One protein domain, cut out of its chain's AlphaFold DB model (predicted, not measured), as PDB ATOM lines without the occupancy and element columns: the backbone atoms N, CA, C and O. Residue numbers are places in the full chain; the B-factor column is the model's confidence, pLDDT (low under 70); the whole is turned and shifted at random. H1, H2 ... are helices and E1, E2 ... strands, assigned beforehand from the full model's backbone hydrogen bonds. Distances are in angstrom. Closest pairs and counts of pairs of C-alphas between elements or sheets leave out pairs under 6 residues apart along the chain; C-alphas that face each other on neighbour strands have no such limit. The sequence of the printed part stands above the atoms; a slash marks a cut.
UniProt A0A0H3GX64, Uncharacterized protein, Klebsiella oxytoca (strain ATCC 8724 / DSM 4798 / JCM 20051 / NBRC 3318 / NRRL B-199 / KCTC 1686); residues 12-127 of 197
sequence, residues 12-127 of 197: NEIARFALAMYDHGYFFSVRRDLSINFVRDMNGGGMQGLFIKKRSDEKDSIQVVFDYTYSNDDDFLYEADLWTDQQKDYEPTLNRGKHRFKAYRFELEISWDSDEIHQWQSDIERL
ATOM      1  N   ASN A  12     -15.152 -49.533 -20.856       91.06
ATOM      2  CA  ASN A  12     -16.382 -49.873 -21.577       91.06
ATOM      3  C   ASN A  12     -17.552 -48.941 -21.248       91.06
ATOM      4  O   ASN A  12     -18.422 -48.751 -22.093       91.06
ATOM      5  N   GLU A  13     -17.605 -48.369 -20.046       92.56
ATOM      6  CA  GLU A  13     -18.679 -47.458 -19.644       92.56
ATOM      7  C   GLU A  13     -18.597 -46.148 -20.428       92.56
ATOM      8  O   GLU A  13     -19.556 -45.773 -21.102       92.56
ATOM      9  N   ILE A  14     -17.417 -45.523 -20.448       94.19
ATOM     10  CA  ILE A  14     -17.154 -44.309 -21.234       94.19
ATOM     11  C   ILE A  14     -17.400 -44.570 -22.719       94.19
ATOM     12  O   ILE A  14     -17.995 -43.751 -23.416       94.19
ATOM     13  N   ALA A  15     -16.974 -45.733 -23.213       95.00
ATOM     14  CA  ALA A  15     -17.168 -46.096 -24.605       95.00
ATOM     15  C   ALA A  15     -18.651 -46.272 -24.969       95.00
ATOM     16  O   ALA A  15     -19.086 -45.770 -26.004       95.00
ATOM     17  N   ARG A  16     -19.446 -46.934 -24.115       95.00
ATOM     18  CA  ARG A  16     -20.905 -47.050 -24.290       95.00
ATOM     19  C   ARG A  16     -21.584 -45.690 -24.230       95.00
ATOM     20  O   ARG A  16     -22.443 -45.411 -25.059       95.00
ATOM     21  N   PHE A  17     -21.169 -44.843 -23.293       96.12
ATOM     22  CA  PHE A  17     -21.661 -43.478 -23.173       96.12
ATOM     23  C   PHE A  17     -21.392 -42.673 -24.452       96.12
ATOM     24  O   PHE A  17     -22.321 -42.122 -25.041       96.12
ATOM     25  N   ALA A  18     -20.156 -42.688 -24.955       96.56
ATOM     26  CA  ALA A  18     -19.795 -42.005 -26.191       96.56
ATOM     27  C   ALA A  18     -20.575 -42.552 -27.404       96.56
ATOM     28  O   ALA A  18     -21.082 -41.773 -28.213       96.56
ATOM     29  N   LEU A  19     -20.733 -43.878 -27.519       96.69
ATOM     30  CA  LEU A  19     -21.541 -44.508 -28.573       96.69
ATOM     31  C   LEU A  19     -23.011 -44.069 -28.510       96.69
ATOM     32  O   LEU A  19     -23.583 -43.713 -29.538       96.69
ATOM     33  N   ALA A  20     -23.604 -44.010 -27.318       96.62
ATOM     34  CA  ALA A  20     -24.967 -43.519 -27.146       96.62
ATOM     35  C   ALA A  20     -25.094 -42.031 -27.527       96.62
ATOM     36  O   ALA A  20     -26.050 -41.641 -28.203       96.62
ATOM     37  N   MET A  21     -24.104 -41.194 -27.191       97.12
ATOM     38  CA  MET A  21     -24.063 -39.806 -27.671       97.12
ATOM     39  C   MET A  21     -24.011 -39.738 -29.202       97.12
ATOM     40  O   MET A  21     -24.698 -38.909 -29.799       97.12
ATOM     41  N   TYR A  22     -23.237 -40.617 -29.848       95.62
ATOM     42  CA  TYR A  22     -23.168 -40.708 -31.307       95.62
ATOM     43  C   TYR A  22     -24.512 -41.092 -31.939       95.62
ATOM     44  O   TYR A  22     -24.953 -40.427 -32.883       95.62
ATOM     45  N   ASP A  23     -25.210 -42.088 -31.393       93.31
ATOM     46  CA  ASP A  23     -26.532 -42.513 -31.881       93.31
ATOM     47  C   ASP A  23     -27.572 -41.381 -31.792       93.31
ATOM     48  O   ASP A  23     -28.427 -41.206 -32.676       93.31
ATOM     49  N   HIS A  24     -27.433 -40.532 -30.772       94.12
ATOM     50  CA  HIS A  24     -28.233 -39.330 -30.563       94.12
ATOM     51  C   HIS A  24     -27.550 -38.039 -31.043       94.12
ATOM     52  O   HIS A  24     -27.964 -36.939 -30.671       94.12
ATOM     53  N   GLY A  25     -26.557 -38.127 -31.935       93.19
ATOM     54  CA  GLY A  25     -25.674 -37.000 -32.250       93.19
ATOM     55  C   GLY A  25     -26.371 -35.758 -32.811       93.19
ATOM     56  O   GLY A  25     -25.892 -34.643 -32.623       93.19
ATOM     57  N   TYR A  26     -27.547 -35.908 -33.435       91.81
ATOM     58  CA  TYR A  26     -28.344 -34.753 -33.866       91.81
ATOM     59  C   TYR A  26     -28.880 -33.928 -32.684       91.81
ATOM     60  O   TYR A  26     -28.865 -32.702 -32.752       91.81
ATOM     61  N   PHE A  27     -29.321 -34.576 -31.600       94.94
ATOM     62  CA  PHE A  27     -29.748 -33.882 -30.384       94.94
ATOM     63  C   PHE A  27     -28.576 -33.125 -29.763       94.94
ATOM     64  O   PHE A  27     -28.652 -31.909 -29.601       94.94
ATOM     65  N   PHE A  28     -27.467 -33.820 -29.504       95.81
ATOM     66  CA  PHE A  28     -26.279 -33.229 -28.887       95.81
ATOM     67  C   PHE A  28     -25.700 -32.082 -29.718       95.81
ATOM     68  O   PHE A  28     -25.304 -31.051 -29.177       95.81
ATOM     69  N   SER A  29     -25.755 -32.201 -31.042       93.94
ATOM     70  CA  SER A  29     -25.356 -31.129 -31.946       93.94
ATOM     71  C   SER A  29     -26.231 -29.879 -31.863       93.94
ATOM     72  O   SER A  29     -25.724 -28.798 -32.153       93.94
ATOM     73  N   VAL A  30     -27.528 -30.007 -31.586       92.69
ATOM     74  CA  VAL A  30     -28.471 -28.876 -31.615       92.69
ATOM     75  C   VAL A  30     -28.674 -28.284 -30.222       92.69
ATOM     76  O   VAL A  30     -28.753 -27.069 -30.081       92.69
ATOM     77  N   ARG A  31     -28.779 -29.133 -29.195       93.69
ATOM     78  CA  ARG A  31     -29.140 -28.742 -27.824       93.69
ATOM     79  C   ARG A  31     -27.936 -28.538 -26.909       93.69
ATOM     80  O   ARG A  31     -28.061 -27.808 -25.932       93.69
ATOM     81  N   ARG A  32     -26.796 -29.164 -27.217       94.50
ATOM     82  CA  ARG A  32     -25.562 -29.101 -26.408       94.50
ATOM     83  C   ARG A  32     -24.364 -28.518 -27.165       94.50
ATOM     84  O   ARG A  32     -23.270 -28.489 -26.624       94.50
ATOM     85  N   ASP A  33     -24.576 -28.065 -28.402       94.94
ATOM     86  CA  ASP A  33     -23.541 -27.508 -29.289       94.94
ATOM     87  C   ASP A  33     -22.296 -28.410 -29.440       94.94
ATOM     88  O   ASP A  33     -21.157 -27.953 -29.560       94.94
ATOM     89  N   LEU A  34     -22.518 -29.728 -29.447       96.44
ATOM     90  CA  LEU A  34     -21.444 -30.708 -29.578       96.44
ATOM     91  C   LEU A  34     -21.176 -31.079 -31.040       96.44
ATOM     92  O   LEU A  34     -22.063 -31.160 -31.895       96.44
ATOM     93  N   SER A  35     -19.913 -31.346 -31.329       95.56
ATOM     94  CA  SER A  35     -19.452 -32.036 -32.522       95.56
ATOM     95  C   SER A  35     -19.082 -33.458 -32.134       95.56
ATOM     96  O   SER A  35     -18.233 -33.662 -31.270       95.56
ATOM     97  N   ILE A  36     -19.699 -34.431 -32.798       96.31
ATOM     98  CA  ILE A  36     -19.406 -35.851 -32.613       96.31
ATOM     99  C   ILE A  36     -18.924 -36.404 -33.947       96.31
ATOM    100  O   ILE A  36     -19.652 -36.358 -34.941       96.31
ATOM    101  N   ASN A  37     -17.702 -36.922 -33.968       94.94
ATOM    102  CA  ASN A  37     -17.081 -37.485 -35.155       94.94
ATOM    103  C   ASN A  37     -16.685 -38.939 -34.906       94.94
ATOM    104  O   ASN A  37     -15.855 -39.218 -34.045       94.94
ATOM    105  N   PHE A  38     -17.256 -39.854 -35.687       94.69
ATOM    106  CA  PHE A  38     -16.886 -41.264 -35.664       94.69
ATOM    107  C   PHE A  38     -16.053 -41.585 -36.903       94.69
ATOM    108  O   PHE A  38     -16.581 -41.779 -38.000       94.69
ATOM    109  N   VAL A  39     -14.740 -41.647 -36.715       92.50
ATOM    110  CA  VAL A  39     -13.784 -42.061 -37.737       92.50
ATOM    111  C   VAL A  39     -13.720 -43.581 -37.748       92.50
ATOM    112  O   VAL A  39     -13.271 -44.208 -36.788       92.50
ATOM    113  N   ARG A  40     -14.188 -44.180 -38.840       87.88
ATOM    114  CA  ARG A  40     -14.172 -45.630 -39.037       87.88
ATOM    115  C   ARG A  40     -13.232 -45.981 -40.175       87.88
ATOM    116  O   ARG A  40     -13.239 -45.306 -41.204       87.88
ATOM    117  N   ASP A  41     -12.473 -47.055 -39.999       83.88
ATOM    118  CA  ASP A  41     -11.784 -47.681 -41.116       83.88
ATOM    119  C   ASP A  41     -12.820 -48.188 -42.128       83.88
ATOM    120  O   ASP A  41     -13.753 -48.908 -41.764       83.88
ATOM    121  N   MET A  42     -12.668 -47.799 -43.395       73.88
ATOM    122  CA  MET A  42     -13.645 -48.100 -44.448       73.88
ATOM    123  C   MET A  42     -13.797 -49.602 -44.686       73.88
ATOM    124  O   MET A  42     -14.875 -50.061 -45.058       73.88
ATOM    125  N   ASN A  43     -12.725 -50.356 -44.451       79.25
ATOM    126  CA  ASN A  43     -12.715 -51.799 -44.618       79.25
ATOM    127  C   ASN A  43     -13.189 -52.531 -43.359       79.25
ATOM    128  O   ASN A  43     -13.374 -53.738 -43.423       79.25
ATOM    129  N   GLY A  44     -13.387 -51.841 -42.230       75.88
ATOM    130  CA  GLY A  44     -13.775 -52.457 -40.959       75.88
ATOM    131  C   GLY A  44     -12.674 -53.307 -40.315       75.88
ATOM    132  O   GLY A  44     -12.965 -54.099 -39.419       75.88
ATOM    133  N   GLY A  45     -11.422 -53.174 -40.761       76.81
ATOM    134  CA  GLY A  45     -10.275 -53.956 -40.292       76.81
ATOM    135  C   GLY A  45      -9.304 -53.188 -39.393       76.81
ATOM    136  O   GLY A  45      -8.540 -53.811 -38.669       76.81
ATOM    137  N   GLY A  46      -9.313 -51.858 -39.439       85.94
ATOM    138  CA  GLY A  46      -8.437 -51.002 -38.640       85.94
ATOM    139  C   GLY A  46      -9.064 -50.492 -37.341       85.94
ATOM    140  O   GLY A  46     -10.273 -50.604 -37.122       85.94
ATOM    141  N   MET A  47      -8.223 -49.866 -36.512       90.69
ATOM    142  CA  MET A  47      -8.665 -49.099 -35.344       90.69
ATOM    143  C   MET A  47      -9.685 -48.030 -35.750       90.69
ATOM    144  O   MET A  47      -9.564 -47.389 -36.796       90.69
ATOM    145  N   GLN A  48     -10.675 -47.816 -34.892       93.62
ATOM    146  CA  GLN A  48     -11.715 -46.809 -35.087       93.62
ATOM    147  C   GLN A  48     -11.685 -45.807 -33.936       93.62
ATOM    148  O   GLN A  48     -11.252 -46.133 -32.834       93.62
ATOM    149  N   GLY A  49     -12.133 -44.579 -34.178       95.38
ATOM    150  CA  GLY A  49     -12.088 -43.507 -33.189       95.38
ATOM    151  C   GLY A  49     -13.394 -42.733 -33.124       95.38
ATOM    152  O   GLY A  49     -13.961 -42.378 -34.157       95.38
ATOM    153  N   LEU A  50     -13.856 -42.450 -31.913       97.31
ATOM    154  CA  LEU A  50     -15.006 -41.603 -31.642       97.31
ATOM    155  C   LEU A  50     -14.562 -40.398 -30.816       97.31
ATOM    156  O   LEU A  50     -14.023 -40.554 -29.722       97.31
ATOM    157  N   PHE A  51     -14.799 -39.209 -31.358       97.00
ATOM    158  CA  PHE A  51     -14.311 -37.941 -30.828       97.00
ATOM    159  C   PHE A  51     -15.496 -37.012 -30.578       97.00
ATOM    160  O   PHE A  51     -16.309 -36.783 -31.480       97.00
ATOM    161  N   ILE A  52     -15.609 -36.504 -29.355       97.25
ATOM    162  CA  ILE A  52     -16.691 -35.626 -28.909       97.25
ATOM    163  C   ILE A  52     -16.073 -34.351 -28.364       97.25
ATOM    164  O   ILE A  52     -15.257 -34.393 -27.445       97.25
ATOM    165  N   LYS A  53     -16.512 -33.211 -28.896       95.62
ATOM    166  CA  LYS A  53     -16.057 -31.896 -28.450       95.62
ATOM    167  C   LYS A  53     -17.146 -30.851 -28.510       95.62
ATOM    168  O   LYS A  53     -18.056 -30.955 -29.333       95.62
ATOM    169  N   LYS A  54     -17.020 -29.796 -27.711       93.44
ATOM    170  CA  LYS A  54     -17.790 -28.570 -27.945       93.44
ATOM    171  C   LYS A  54     -17.310 -27.930 -29.237       93.44
ATOM    172  O   LYS A  54     -16.122 -27.953 -29.552       93.44
ATOM    173  N   ARG A  55     -18.225 -27.367 -30.020       90.06
ATOM    174  CA  ARG A  55     -17.866 -26.760 -31.313       90.06
ATOM    175  C   ARG A  55     -16.972 -25.532 -31.184       90.06
ATOM    176  O   ARG A  55     -16.238 -25.236 -32.122       90.06
ATOM    177  N   SER A  56     -17.036 -24.849 -30.045       87.81
ATOM    178  CA  SER A  56     -16.149 -23.743 -29.683       87.81
ATOM    179  C   SER A  56     -14.727 -24.179 -29.344       87.81
ATOM    180  O   SER A  56     -13.832 -23.337 -29.351       87.81
ATOM    181  N   ASP A  57     -14.514 -25.457 -29.033       89.81
ATOM    182  CA  ASP A  57     -13.286 -25.914 -28.400       89.81
ATOM    183  C   ASP A  57     -12.336 -26.540 -29.428       89.81
ATOM    184  O   ASP A  57     -12.732 -27.199 -30.400       89.81
ATOM    185  N   GLU A  58     -11.038 -26.339 -29.205       86.06
ATOM    186  CA  GLU A  58      -9.999 -26.950 -30.036       86.06
ATOM    187  C   GLU A  58      -9.780 -28.421 -29.674       86.06
ATOM    188  O   GLU A  58      -9.599 -29.253 -30.565       86.06
ATOM    189  N   LYS A  59      -9.836 -28.733 -28.375       87.62
ATOM    190  CA  LYS A  59      -9.611 -30.070 -27.828       87.62
ATOM    191  C   LYS A  59     -10.892 -30.887 -27.741       87.62
ATOM    192  O   LYS A  59     -11.978 -30.350 -27.530       87.62
ATOM    193  N   ASP A  60     -10.732 -32.202 -27.836       91.44
ATOM    194  CA  ASP A  60     -11.820 -33.143 -27.624       91.44
ATOM    195  C   ASP A  60     -12.097 -33.345 -26.135       91.44
ATOM    196  O   ASP A  60     -11.195 -33.659 -25.364       91.44
ATOM    197  N   SER A  61     -13.360 -33.193 -25.734       92.44
ATOM    198  CA  SER A  61     -13.812 -33.456 -24.365       92.44
ATOM    199  C   SER A  61     -13.734 -34.948 -24.041       92.44
ATOM    200  O   SER A  61     -13.335 -35.319 -22.939       92.44
ATOM    201  N   ILE A  62     -14.105 -35.799 -25.005       95.50
ATOM    202  CA  ILE A  62     -14.062 -37.260 -24.892       95.50
ATOM    203  C   ILE A  62     -13.482 -37.830 -26.180       95.50
ATOM    204  O   ILE A  62     -13.984 -37.558 -27.273       95.50
ATOM    205  N   GLN A  63     -12.471 -38.678 -26.043       96.44
ATOM    206  CA  GLN A  63     -11.931 -39.479 -27.133       96.44
ATOM    207  C   GLN A  63     -11.995 -40.948 -26.740       96.44
ATOM    208  O   GLN A  63     -11.564 -41.321 -25.651       96.44
ATOM    209  N   VAL A  64     -12.503 -41.792 -27.631       96.56
ATOM    210  CA  VAL A  64     -12.521 -43.245 -27.444       96.56
ATOM    211  C   VAL A  64     -11.963 -43.902 -28.692       96.56
ATOM    212  O   VAL A  64     -12.436 -43.658 -29.800       96.56
ATOM    213  N   VAL A  65     -10.959 -44.755 -28.512       95.81
ATOM    214  CA  VAL A  65     -10.395 -45.578 -29.582       95.81
ATOM    215  C   VAL A  65     -10.860 -47.009 -29.384       95.81
ATOM    216  O   VAL A  65     -10.807 -47.545 -28.276       95.81
ATOM    217  N   PHE A  66     -11.285 -47.625 -30.476       94.38
ATOM    218  CA  PHE A  66     -11.742 -48.998 -30.541       94.38
ATOM    219  C   PHE A  66     -10.784 -49.825 -31.384       94.38
ATOM    220  O   PHE A  66     -10.332 -49.372 -32.440       94.38
ATOM    221  N   ASP A  67     -10.535 -51.048 -30.938       92.12
ATOM    222  CA  ASP A  67      -9.790 -52.045 -31.696       92.12
ATOM    223  C   ASP A  67     -10.671 -53.268 -31.959       92.12
ATOM    224  O   ASP A  67     -11.644 -53.525 -31.232       92.12
ATOM    225  N   TYR A  68     -10.374 -53.991 -33.034       88.12
ATOM    226  CA  TYR A  68     -11.125 -55.190 -33.369       88.12
ATOM    227  C   TYR A  68     -10.746 -56.331 -32.418       88.12
ATOM    228  O   TYR A  68      -9.629 -56.427 -31.915       88.12
ATOM    229  N   THR A  69     -11.687 -57.238 -32.185       85.75
ATOM    230  CA  THR A  69     -11.449 -58.449 -31.404       85.75
ATOM    231  C   THR A  69     -11.900 -59.689 -32.161       85.75
ATOM    232  O   THR A  69     -12.941 -59.696 -32.820       85.75
ATOM    233  N   TYR A  70     -11.118 -60.759 -32.024       79.94
ATOM    234  CA  TYR A  70     -11.466 -62.104 -32.490       79.94
ATOM    235  C   TYR A  70     -12.074 -62.972 -31.383       79.94
ATOM    236  O   TYR A  70     -12.465 -64.110 -31.636       79.94
ATOM    237  N   SER A  71     -12.127 -62.462 -30.148       72.31
ATOM    238  CA  SER A  71     -12.749 -63.167 -29.030       72.31
ATOM    239  C   SER A  71     -14.246 -63.322 -29.289       72.31
ATOM    240  O   SER A  71     -14.927 -62.334 -29.574       72.31
ATOM    241  N   ASN A  72     -14.773 -64.533 -29.109       66.62
ATOM    242  CA  ASN A  72     -16.215 -64.776 -29.171       66.62
ATOM    243  C   ASN A  72     -16.979 -64.212 -27.964       66.62
ATOM    244  O   ASN A  72     -18.202 -64.296 -27.958       66.62
ATOM    245  N   ASP A  73     -16.280 -63.634 -26.987       65.19
ATOM    246  CA  ASP A  73     -16.873 -63.052 -25.787       65.19
ATOM    247  C   ASP A  73     -17.881 -61.944 -26.132       65.19
ATOM    248  O   ASP A  73     -17.626 -61.096 -26.996       65.19
ATOM    249  N   ASP A  74     -18.992 -61.922 -25.394       65.88
ATOM    250  CA  ASP A  74     -20.097 -60.958 -25.527       65.88
ATOM    251  C   ASP A  74     -19.720 -59.523 -25.103       65.88
ATOM    252  O   ASP A  74     -20.527 -58.604 -25.190       65.88
ATOM    253  N   ASP A  75     -18.470 -59.299 -24.693       77.25
ATOM    254  CA  ASP A  75     -17.957 -58.008 -24.221       77.25
ATOM    255  C   ASP A  75     -17.651 -57.002 -25.344       77.25
ATOM    256  O   ASP A  75     -17.040 -55.958 -25.098       77.25
ATOM    257  N   PHE A  76     -17.998 -57.305 -26.597       88.00
ATOM    258  CA  PHE A  76     -17.850 -56.341 -27.688       88.00
ATOM    259  C   PHE A  76     -18.927 -55.248 -27.614       88.00
ATOM    260  O   PHE A  76     -20.022 -55.452 -27.098       88.00
ATOM    261  N   LEU A  77     -18.610 -54.062 -28.133       90.38
ATOM    262  CA  LEU A  77     -19.483 -52.890 -28.045       90.38
ATOM    263  C   LEU A  77     -20.315 -52.679 -29.309       90.38
ATOM    264  O   LEU A  77     -21.467 -52.266 -29.225       90.38
ATOM    265  N   TYR A  78     -19.741 -52.956 -30.480       89.94
ATOM    266  CA  TYR A  78     -20.455 -52.900 -31.754       89.94
ATOM    267  C   TYR A  78     -19.772 -53.761 -32.824       89.94
ATOM    268  O   TYR A  78     -18.640 -54.220 -32.655       89.94
ATOM    269  N   GLU A  79     -20.473 -53.962 -33.939       90.62
ATOM    270  CA  GLU A  79     -19.959 -54.654 -35.121       90.62
ATOM    271  C   GLU A  79     -19.824 -53.691 -36.307       90.62
ATOM    272  O   GLU A  79     -20.643 -52.783 -36.480       90.62
ATOM    273  N   ALA A  80     -18.830 -53.922 -37.161       87.00
ATOM    274  CA  ALA A  80     -18.709 -53.279 -38.466       87.00
ATOM    275  C   ALA A  80     -18.474 -54.330 -39.557       87.00
ATOM    276  O   ALA A  80     -17.826 -55.347 -39.313       87.00
ATOM    277  N   ASP A  81     -19.009 -54.091 -40.754       86.06
ATOM    278  CA  ASP A  81     -18.790 -54.972 -41.904       86.06
ATOM    279  C   ASP A  81     -17.316 -54.951 -42.330       86.06
ATOM    280  O   ASP A  81     -16.710 -53.881 -42.426       86.06
ATOM    281  N   LEU A  82     -16.767 -56.134 -42.616       82.94
ATOM    282  CA  LEU A  82     -15.417 -56.303 -43.142       82.94
ATOM    283  C   LEU A  82     -15.472 -56.342 -44.670       82.94
ATOM    284  O   LEU A  82     -15.887 -57.345 -45.261       82.94
ATOM    285  N   TRP A  83     -15.022 -55.269 -45.308       80.12
ATOM    286  CA  TRP A  83     -14.946 -55.177 -46.763       80.12
ATOM    287  C   TRP A  83     -13.514 -55.408 -47.223       80.12
ATOM    288  O   TRP A  83     -12.586 -54.741 -46.776       80.12
ATOM    289  N   THR A  84     -13.328 -56.355 -48.140       76.44
ATOM    290  CA  THR A  84     -12.034 -56.579 -48.790       76.44
ATOM    291  C   THR A  84     -12.140 -56.255 -50.268       76.44
ATOM    292  O   THR A  84     -12.968 -56.846 -50.970       76.44
ATOM    293  N   ASP A  85     -11.281 -55.351 -50.730       71.62
ATOM    294  CA  ASP A  85     -10.987 -55.181 -52.148       71.62
ATOM    295  C   ASP A  85     -10.221 -56.417 -52.652       71.62
ATOM    296  O   ASP A  85      -9.331 -56.931 -51.969       71.62
ATOM    297  N   GLN A  86     -10.585 -56.916 -53.832       71.19
ATOM    298  CA  GLN A  86      -9.899 -58.037 -54.474       71.19
ATOM    299  C   GLN A  86      -8.629 -57.603 -55.227       71.19
ATOM    300  O   GLN A  86      -8.010 -58.426 -55.900       71.19
ATOM    301  N   GLN A  87      -8.213 -56.333 -55.087       67.81
ATOM    302  CA  GLN A  87      -7.009 -55.751 -55.702       67.81
ATOM    303  C   GLN A  87      -7.031 -55.819 -57.238       67.81
ATOM    304  O   GLN A  87      -5.988 -55.821 -57.896       67.81
ATOM    305  N   LYS A  88      -8.235 -55.896 -57.811       69.12
ATOM    306  CA  LYS A  88      -8.500 -55.949 -59.246       69.12
ATOM    307  C   LYS A  88      -9.686 -55.053 -59.551       69.12
ATOM    308  O   LYS A  88     -10.784 -55.299 -59.063       69.12
ATOM    309  N   ASP A  89      -9.480 -54.096 -60.445       67.50
ATOM    310  CA  ASP A  89     -10.435 -53.021 -60.759       67.50
ATOM    311  C   ASP A  89     -11.806 -53.495 -61.289       67.50
ATOM    312  O   ASP A  89     -12.739 -52.703 -61.411       67.50
ATOM    313  N   TYR A  90     -11.939 -54.777 -61.637       72.12
ATOM    314  CA  TYR A  90     -13.148 -55.380 -62.203       72.12
ATOM    315  C   TYR A  90     -13.853 -56.374 -61.265       72.12
ATOM    316  O   TYR A  90     -14.933 -56.861 -61.607       72.12
ATOM    317  N   GLU A  91     -13.276 -56.704 -60.107       72.75
ATOM    318  CA  GLU A  91     -13.887 -57.631 -59.150       72.75
ATOM    319  C   GLU A  91     -14.603 -56.844 -58.038       72.75
ATOM    320  O   GLU A  91     -14.025 -55.927 -57.456       72.75
ATOM    321  N   PRO A  92     -15.873 -57.163 -57.724       72.62
ATOM    322  CA  PRO A  92     -16.599 -56.439 -56.692       72.62
ATOM    323  C   PRO A  92     -15.957 -56.671 -55.320       72.62
ATOM    324  O   PRO A  92     -15.527 -57.786 -54.997       72.62
ATOM    325  N   THR A  93     -15.956 -55.625 -54.491       76.50
ATOM    326  CA  THR A  93     -15.599 -55.713 -53.070       76.50
ATOM    327  C   THR A  93     -16.462 -56.765 -52.385       76.50
ATOM    328  O   THR A  93     -17.690 -56.753 -52.516       76.50
ATOM    329  N   LEU A  94     -15.829 -57.660 -51.631       78.75
ATOM    330  CA  LEU A  94     -16.521 -58.740 -50.934       78.75
ATOM    331  C   LEU A  94     -16.737 -58.374 -49.467       78.75
ATOM    332  O   LEU A  94     -15.788 -57.987 -48.784       78.75
ATOM    333  N   ASN A  95     -17.966 -58.559 -48.980       81.44
ATOM    334  CA  ASN A  95     -18.242 -58.594 -47.547       81.44
ATOM    335  C   ASN A  95     -17.748 -59.943 -47.004       81.44
ATOM    336  O   ASN A  95     -18.253 -60.999 -47.394       81.44
ATOM    337  N   ARG A  96     -16.739 -59.913 -46.137       81.38
ATOM    338  CA  ARG A  96     -16.130 -61.099 -45.515       81.38
ATOM    339  C   ARG A  96     -16.766 -61.459 -44.169       81.38
ATOM    340  O   ARG A  96     -16.268 -62.343 -43.481       81.38
ATOM    341  N   GLY A  97     -17.862 -60.802 -43.811       85.12
ATOM    342  CA  GLY A  97     -18.540 -60.911 -42.530       85.12
ATOM    343  C   GLY A  97     -18.412 -59.613 -41.742       85.12
ATOM    344  O   GLY A  97     -18.339 -58.522 -42.304       85.12
ATOM    345  N   LYS A  98     -18.383 -59.733 -40.418       87.25
ATOM    346  CA  LYS A  98     -18.305 -58.588 -39.514       87.25
ATOM    347  C   LYS A  98     -17.137 -58.728 -38.557       87.25
ATOM    348  O   LYS A  98     -16.849 -59.823 -38.080       87.25
ATOM    349  N   HIS A  99     -16.518 -57.603 -38.237       89.00
ATOM    350  CA  HIS A  99     -15.604 -57.473 -37.115       89.00
ATOM    351  C   HIS A  99     -16.321 -56.887 -35.908       89.00
ATOM    352  O   HIS A  99     -17.140 -55.974 -36.028       89.00
ATOM    353  N   ARG A 100     -15.984 -57.420 -34.736       90.25
ATOM    354  CA  ARG A 100     -16.435 -56.931 -33.435       90.25
ATOM    355  C   ARG A 100     -15.396 -55.971 -32.881       90.25
ATOM    356  O   ARG A 100     -14.206 -56.250 -32.982       90.25
ATOM    357  N   PHE A 101     -15.847 -54.881 -32.275       91.94
ATOM    358  CA  PHE A 101     -14.979 -53.845 -31.723       91.94
ATOM    359  C   PHE A 101     -15.146 -53.735 -30.210       91.94
ATOM    360  O   PHE A 101     -16.266 -53.733 -29.694       91.94
ATOM    361  N   LYS A 102     -14.019 -53.631 -29.505       92.56
ATOM    362  CA  LYS A 102     -13.943 -53.347 -28.066       92.56
ATOM    363  C   LYS A 102     -13.260 -52.002 -27.865       92.56
ATOM    364  O   LYS A 102     -12.494 -51.548 -28.714       92.56
ATOM    365  N   ALA A 103     -13.550 -51.353 -26.747       93.06
ATOM    366  CA  ALA A 103     -12.836 -50.144 -26.380       93.06
ATOM    367  C   ALA A 103     -11.383 -50.505 -26.032       93.06
ATOM    368  O   ALA A 103     -11.137 -51.449 -25.283       93.06
ATOM    369  N   TYR A 104     -10.434 -49.779 -26.619       92.06
ATOM    370  CA  TYR A 104      -8.995 -49.996 -26.460       92.06
ATOM    371  C   TYR A 104      -8.374 -48.961 -25.519       92.06
ATOM    372  O   TYR A 104      -7.621 -49.309 -24.613       92.06
ATOM    373  N   ARG A 105      -8.721 -47.683 -25.703       93.31
ATOM    374  CA  ARG A 105      -8.312 -46.587 -24.814       93.31
ATOM    375  C   ARG A 105      -9.307 -45.438 -24.866       93.31
ATOM    376  O   ARG A 105     -10.053 -45.308 -25.839       93.31
ATOM    377  N   PHE A 106      -9.264 -44.588 -23.850       94.38
ATOM    378  CA  PHE A 106      -9.997 -43.332 -23.824       94.38
ATOM    379  C   PHE A 106      -9.101 -42.189 -23.338       94.38
ATOM    380  O   PHE A 106      -8.111 -42.423 -22.645       94.38
ATOM    381  N   GLU A 107      -9.480 -40.964 -23.682       94.25
ATOM    382  CA  GLU A 107      -8.940 -39.727 -23.117       94.25
ATOM    383  C   GLU A 107     -10.125 -38.817 -22.752       94.25
ATOM    384  O   GLU A 107     -11.082 -38.701 -23.523       94.25
ATOM    385  N   LEU A 108     -10.080 -38.209 -21.564       93.31
ATOM    386  CA  LEU A 108     -11.096 -37.281 -21.066       93.31
ATOM    387  C   LEU A 108     -10.435 -35.943 -20.724       93.31
ATOM    388  O   LEU A 108      -9.565 -35.888 -19.859       93.31
ATOM    389  N   GLU A 109     -10.885 -34.866 -21.365       93.00
ATOM    390  CA  GLU A 109     -10.530 -33.482 -20.997       93.00
ATOM    391  C   GLU A 109     -11.626 -32.832 -20.127       93.00
ATOM    392  O   GLU A 109     -11.549 -31.655 -19.779       93.00
ATOM    393  N   ILE A 110     -12.657 -33.599 -19.768       89.94
ATOM    394  CA  ILE A 110     -13.734 -33.218 -18.856       89.94
ATOM    395  C   ILE A 110     -13.789 -34.210 -17.690       89.94
ATOM    396  O   ILE A 110     -13.580 -35.407 -17.880       89.94
ATOM    397  N   SER A 111     -14.073 -33.719 -16.481       91.06
ATOM    398  CA  SER A 111     -14.276 -34.604 -15.329       91.06
ATOM    399  C   SER A 111     -15.491 -35.502 -15.557       91.06
ATOM    400  O   SER A 111     -16.554 -35.012 -15.954       91.06
ATOM    401  N   TRP A 112     -15.339 -36.800 -15.284       90.44
ATOM    402  CA  TRP A 112     -16.430 -37.767 -15.401       90.44
ATOM    403  C   TRP A 112     -17.586 -37.444 -14.447       90.44
ATOM    404  O   TRP A 112     -18.740 -37.519 -14.845       90.44
ATOM    405  N   ASP A 113     -17.278 -36.956 -13.246       90.50
ATOM    406  CA  ASP A 113     -18.272 -36.573 -12.234       90.50
ATOM    407  C   ASP A 113     -18.721 -35.107 -12.365       90.50
ATOM    408  O   ASP A 113     -19.127 -34.464 -11.397       90.50
ATOM    409  N   SER A 114     -18.572 -34.512 -13.551       92.94
ATOM    410  CA  SER A 114     -19.037 -33.144 -13.783       92.94
ATOM    411  C   SER A 114     -20.551 -33.088 -13.981       92.94
ATOM    412  O   SER A 114     -21.153 -33.975 -14.588       92.94
ATOM    413  N   ASP A 115     -21.156 -31.968 -13.572       95.75
ATOM    414  CA  ASP A 115     -22.570 -31.661 -13.843       95.75
ATOM    415  C   ASP A 115     -22.920 -31.788 -15.334       95.75
ATOM    416  O   ASP A 115     -24.037 -32.150 -15.702       95.75
ATOM    417  N   GLU A 116     -21.955 -31.499 -16.207       94.00
ATOM    418  CA  GLU A 116     -22.110 -31.597 -17.652       94.00
ATOM    419  C   GLU A 116     -22.217 -33.054 -18.128       94.00
ATOM    420  O   GLU A 116     -23.135 -33.370 -18.888       94.00
ATOM    421  N   ILE A 117     -21.364 -33.962 -17.636       94.81
ATOM    422  CA  ILE A 117     -21.493 -35.398 -17.928       94.81
ATOM    423  C   ILE A 117     -22.813 -35.943 -17.377       94.81
ATOM    424  O   ILE A 117     -23.527 -36.633 -18.105       94.81
ATOM    425  N   HIS A 118     -23.195 -35.580 -16.151       95.50
ATOM    426  CA  HIS A 118     -24.477 -35.997 -15.577       95.50
ATOM    427  C   HIS A 118     -25.679 -35.489 -16.380       95.50
ATOM    428  O   HIS A 118     -26.645 -36.225 -16.604       95.50
ATOM    429  N   GLN A 119     -25.617 -34.253 -16.881       96.44
ATOM    430  CA  GLN A 119     -26.642 -33.722 -17.775       96.44
ATOM    431  C   GLN A 119     -26.724 -34.534 -19.073       96.44
ATOM    432  O   GLN A 119     -27.822 -34.882 -19.506       96.44
ATOM    433  N   TRP A 120     -25.589 -34.867 -19.689       96.69
ATOM    434  CA  TRP A 120     -25.564 -35.667 -20.915       96.69
ATOM    435  C   TRP A 120     -26.041 -37.107 -20.688       96.69
ATOM    436  O   TRP A 120     -26.743 -37.650 -21.539       96.69
ATOM    437  N   GLN A 121     -25.725 -37.718 -19.543       96.00
ATOM    438  CA  GLN A 121     -26.259 -39.026 -19.144       96.00
ATOM    439  C   GLN A 121     -27.788 -38.979 -19.032       96.00
ATOM    440  O   GLN A 121     -28.476 -39.795 -19.648       96.00
ATOM    441  N   SER A 122     -28.327 -37.971 -18.342       96.06
ATOM    442  CA  SER A 122     -29.775 -37.774 -18.219       96.06
ATOM    443  C   SER A 122     -30.451 -37.526 -19.575       96.06
ATOM    444  O   SER A 122     -31.532 -38.056 -19.845       96.06
ATOM    445  N   ASP A 123     -29.798 -36.781 -20.475       96.31
ATOM    446  CA  ASP A 123     -30.285 -36.603 -21.843       96.31
ATOM    447  C   ASP A 123     -30.371 -37.941 -22.592       96.31
ATOM    448  O   ASP A 123     -31.391 -38.213 -23.221       96.31
ATOM    449  N   ILE A 124     -29.349 -38.802 -22.507       96.31
ATOM    450  CA  ILE A 124     -29.360 -40.134 -23.141       96.31
ATOM    451  C   ILE A 124     -30.495 -40.993 -22.579       96.31
ATOM    452  O   ILE A 124     -31.249 -41.602 -23.343       96.31
ATOM    453  N   GLU A 125     -30.669 -41.021 -21.258       94.94
ATOM    454  CA  GLU A 125     -31.766 -41.756 -20.620       94.94
ATOM    455  C   GLU A 125     -33.137 -41.276 -21.096       94.94
ATOM    456  O   GLU A 125     -34.052 -42.076 -21.279       94.94
ATOM    457  N   ARG A 126     -33.302 -39.970 -21.324       93.25
ATOM    458  CA  ARG A 126     -34.542 -39.409 -21.872       93.25
ATOM    459  C   ARG A 126     -34.730 -39.795 -23.340       93.25
ATOM    460  O   ARG A 126     -35.827 -40.191 -23.727       93.25
ATOM    461  N   LEU A 127     -33.674 -39.708 -24.147       94.25
ATOM    462  CA  LEU A 127     -33.703 -39.952 -25.594       94.25
ATOM    463  C   LEU A 127     -33.881 -41.430 -25.972       94.25
ATOM    464  O   LEU A 127     -34.330 -41.730 -27.080       94.25
TER     465      LEU A 127
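This is residues 12 to 127 of the 197 residues of an uncharacterized protein of Klebsiella oxytoca (strain ATCC 8724 / DSM 4798 / JCM 20051 / NBRC 3318 / NRRL B-199 / KCTC 1686) (UniProt A0A0H3GX64). One antiparallel sheet, in the order E1, E2, E3, E5, E4, curls like part of a barrel round helix H1, which crosses the strands inside the curl. H2 sits beside the E1 edge; H3 and the far end of the hairpin E4 and E5 lie at opposite ends of the long axis. The printed part has 116 residues with three named helices and five named strands, H1 H2 E1 E2 E3 E4 E5 H3 along the chain, a mixed class. It is only just loose, close to compact, with a radius of gyration of the C-alphas of 16.3 A, and spans 52 by 31 by 25 A.

E1, residues 34 to 39, E2, residues 48 to 54, and E3, residues 62 to 69, form a meander, each strand the antiparallel neighbour of the one before; N 37 and O 51, 2.9 A, and N 50 and O 64, 2.8 A, are within hydrogen-bond range. E5, residues 94 to 108, bends by 70 degrees at residue 97; it pairs antiparallel with E3, N 63 and O 107 at 2.9 A, and with E4, residues 78 to 84, N 82 and O 97 at 2.9 A. H1, residues 12 to 23, is on the sheet at a height of 7.5 A and runs across the strands, at 74 degrees to E3 on the local plane; the closest C-alphas of H1 and E3, Ala 15 and Val 64, are 6.1 A apart. H2, residues 25 to 31, is on the same face, over none of the strands, giving two layers, helices on one face of a sheet; its closest C-alphas to E1 are Phe 28 and Leu 34, 5.5 A. H3, residues 115 to 127, is not on the sheet; its residues 121 to 124 only just touch H1, with 3 pairs of C-alphas within 8 A, the closest Ile 124 and Ala 20, 6.8 A. In H1, H2 and H3 every O i to N i+4 pair is within hydrogen-bond range.

E5 is 37.2 A long, E3 22.3 A, H3 18.2 A and H1 16.2 A. H1 begins at C-alpha 12 (-16.382, -49.873, -21.577), and H3 ends at C-alpha 127 (-33.703, -39.952, -25.594).

The two C-alphas farthest apart, Tyr 90 and Asp 115, are 54.7 A apart. The printed part has no cut and no long link. Mean pLDDT of the printed part is 88.9; residues 72 to 74 and 87 to 89 are under 70.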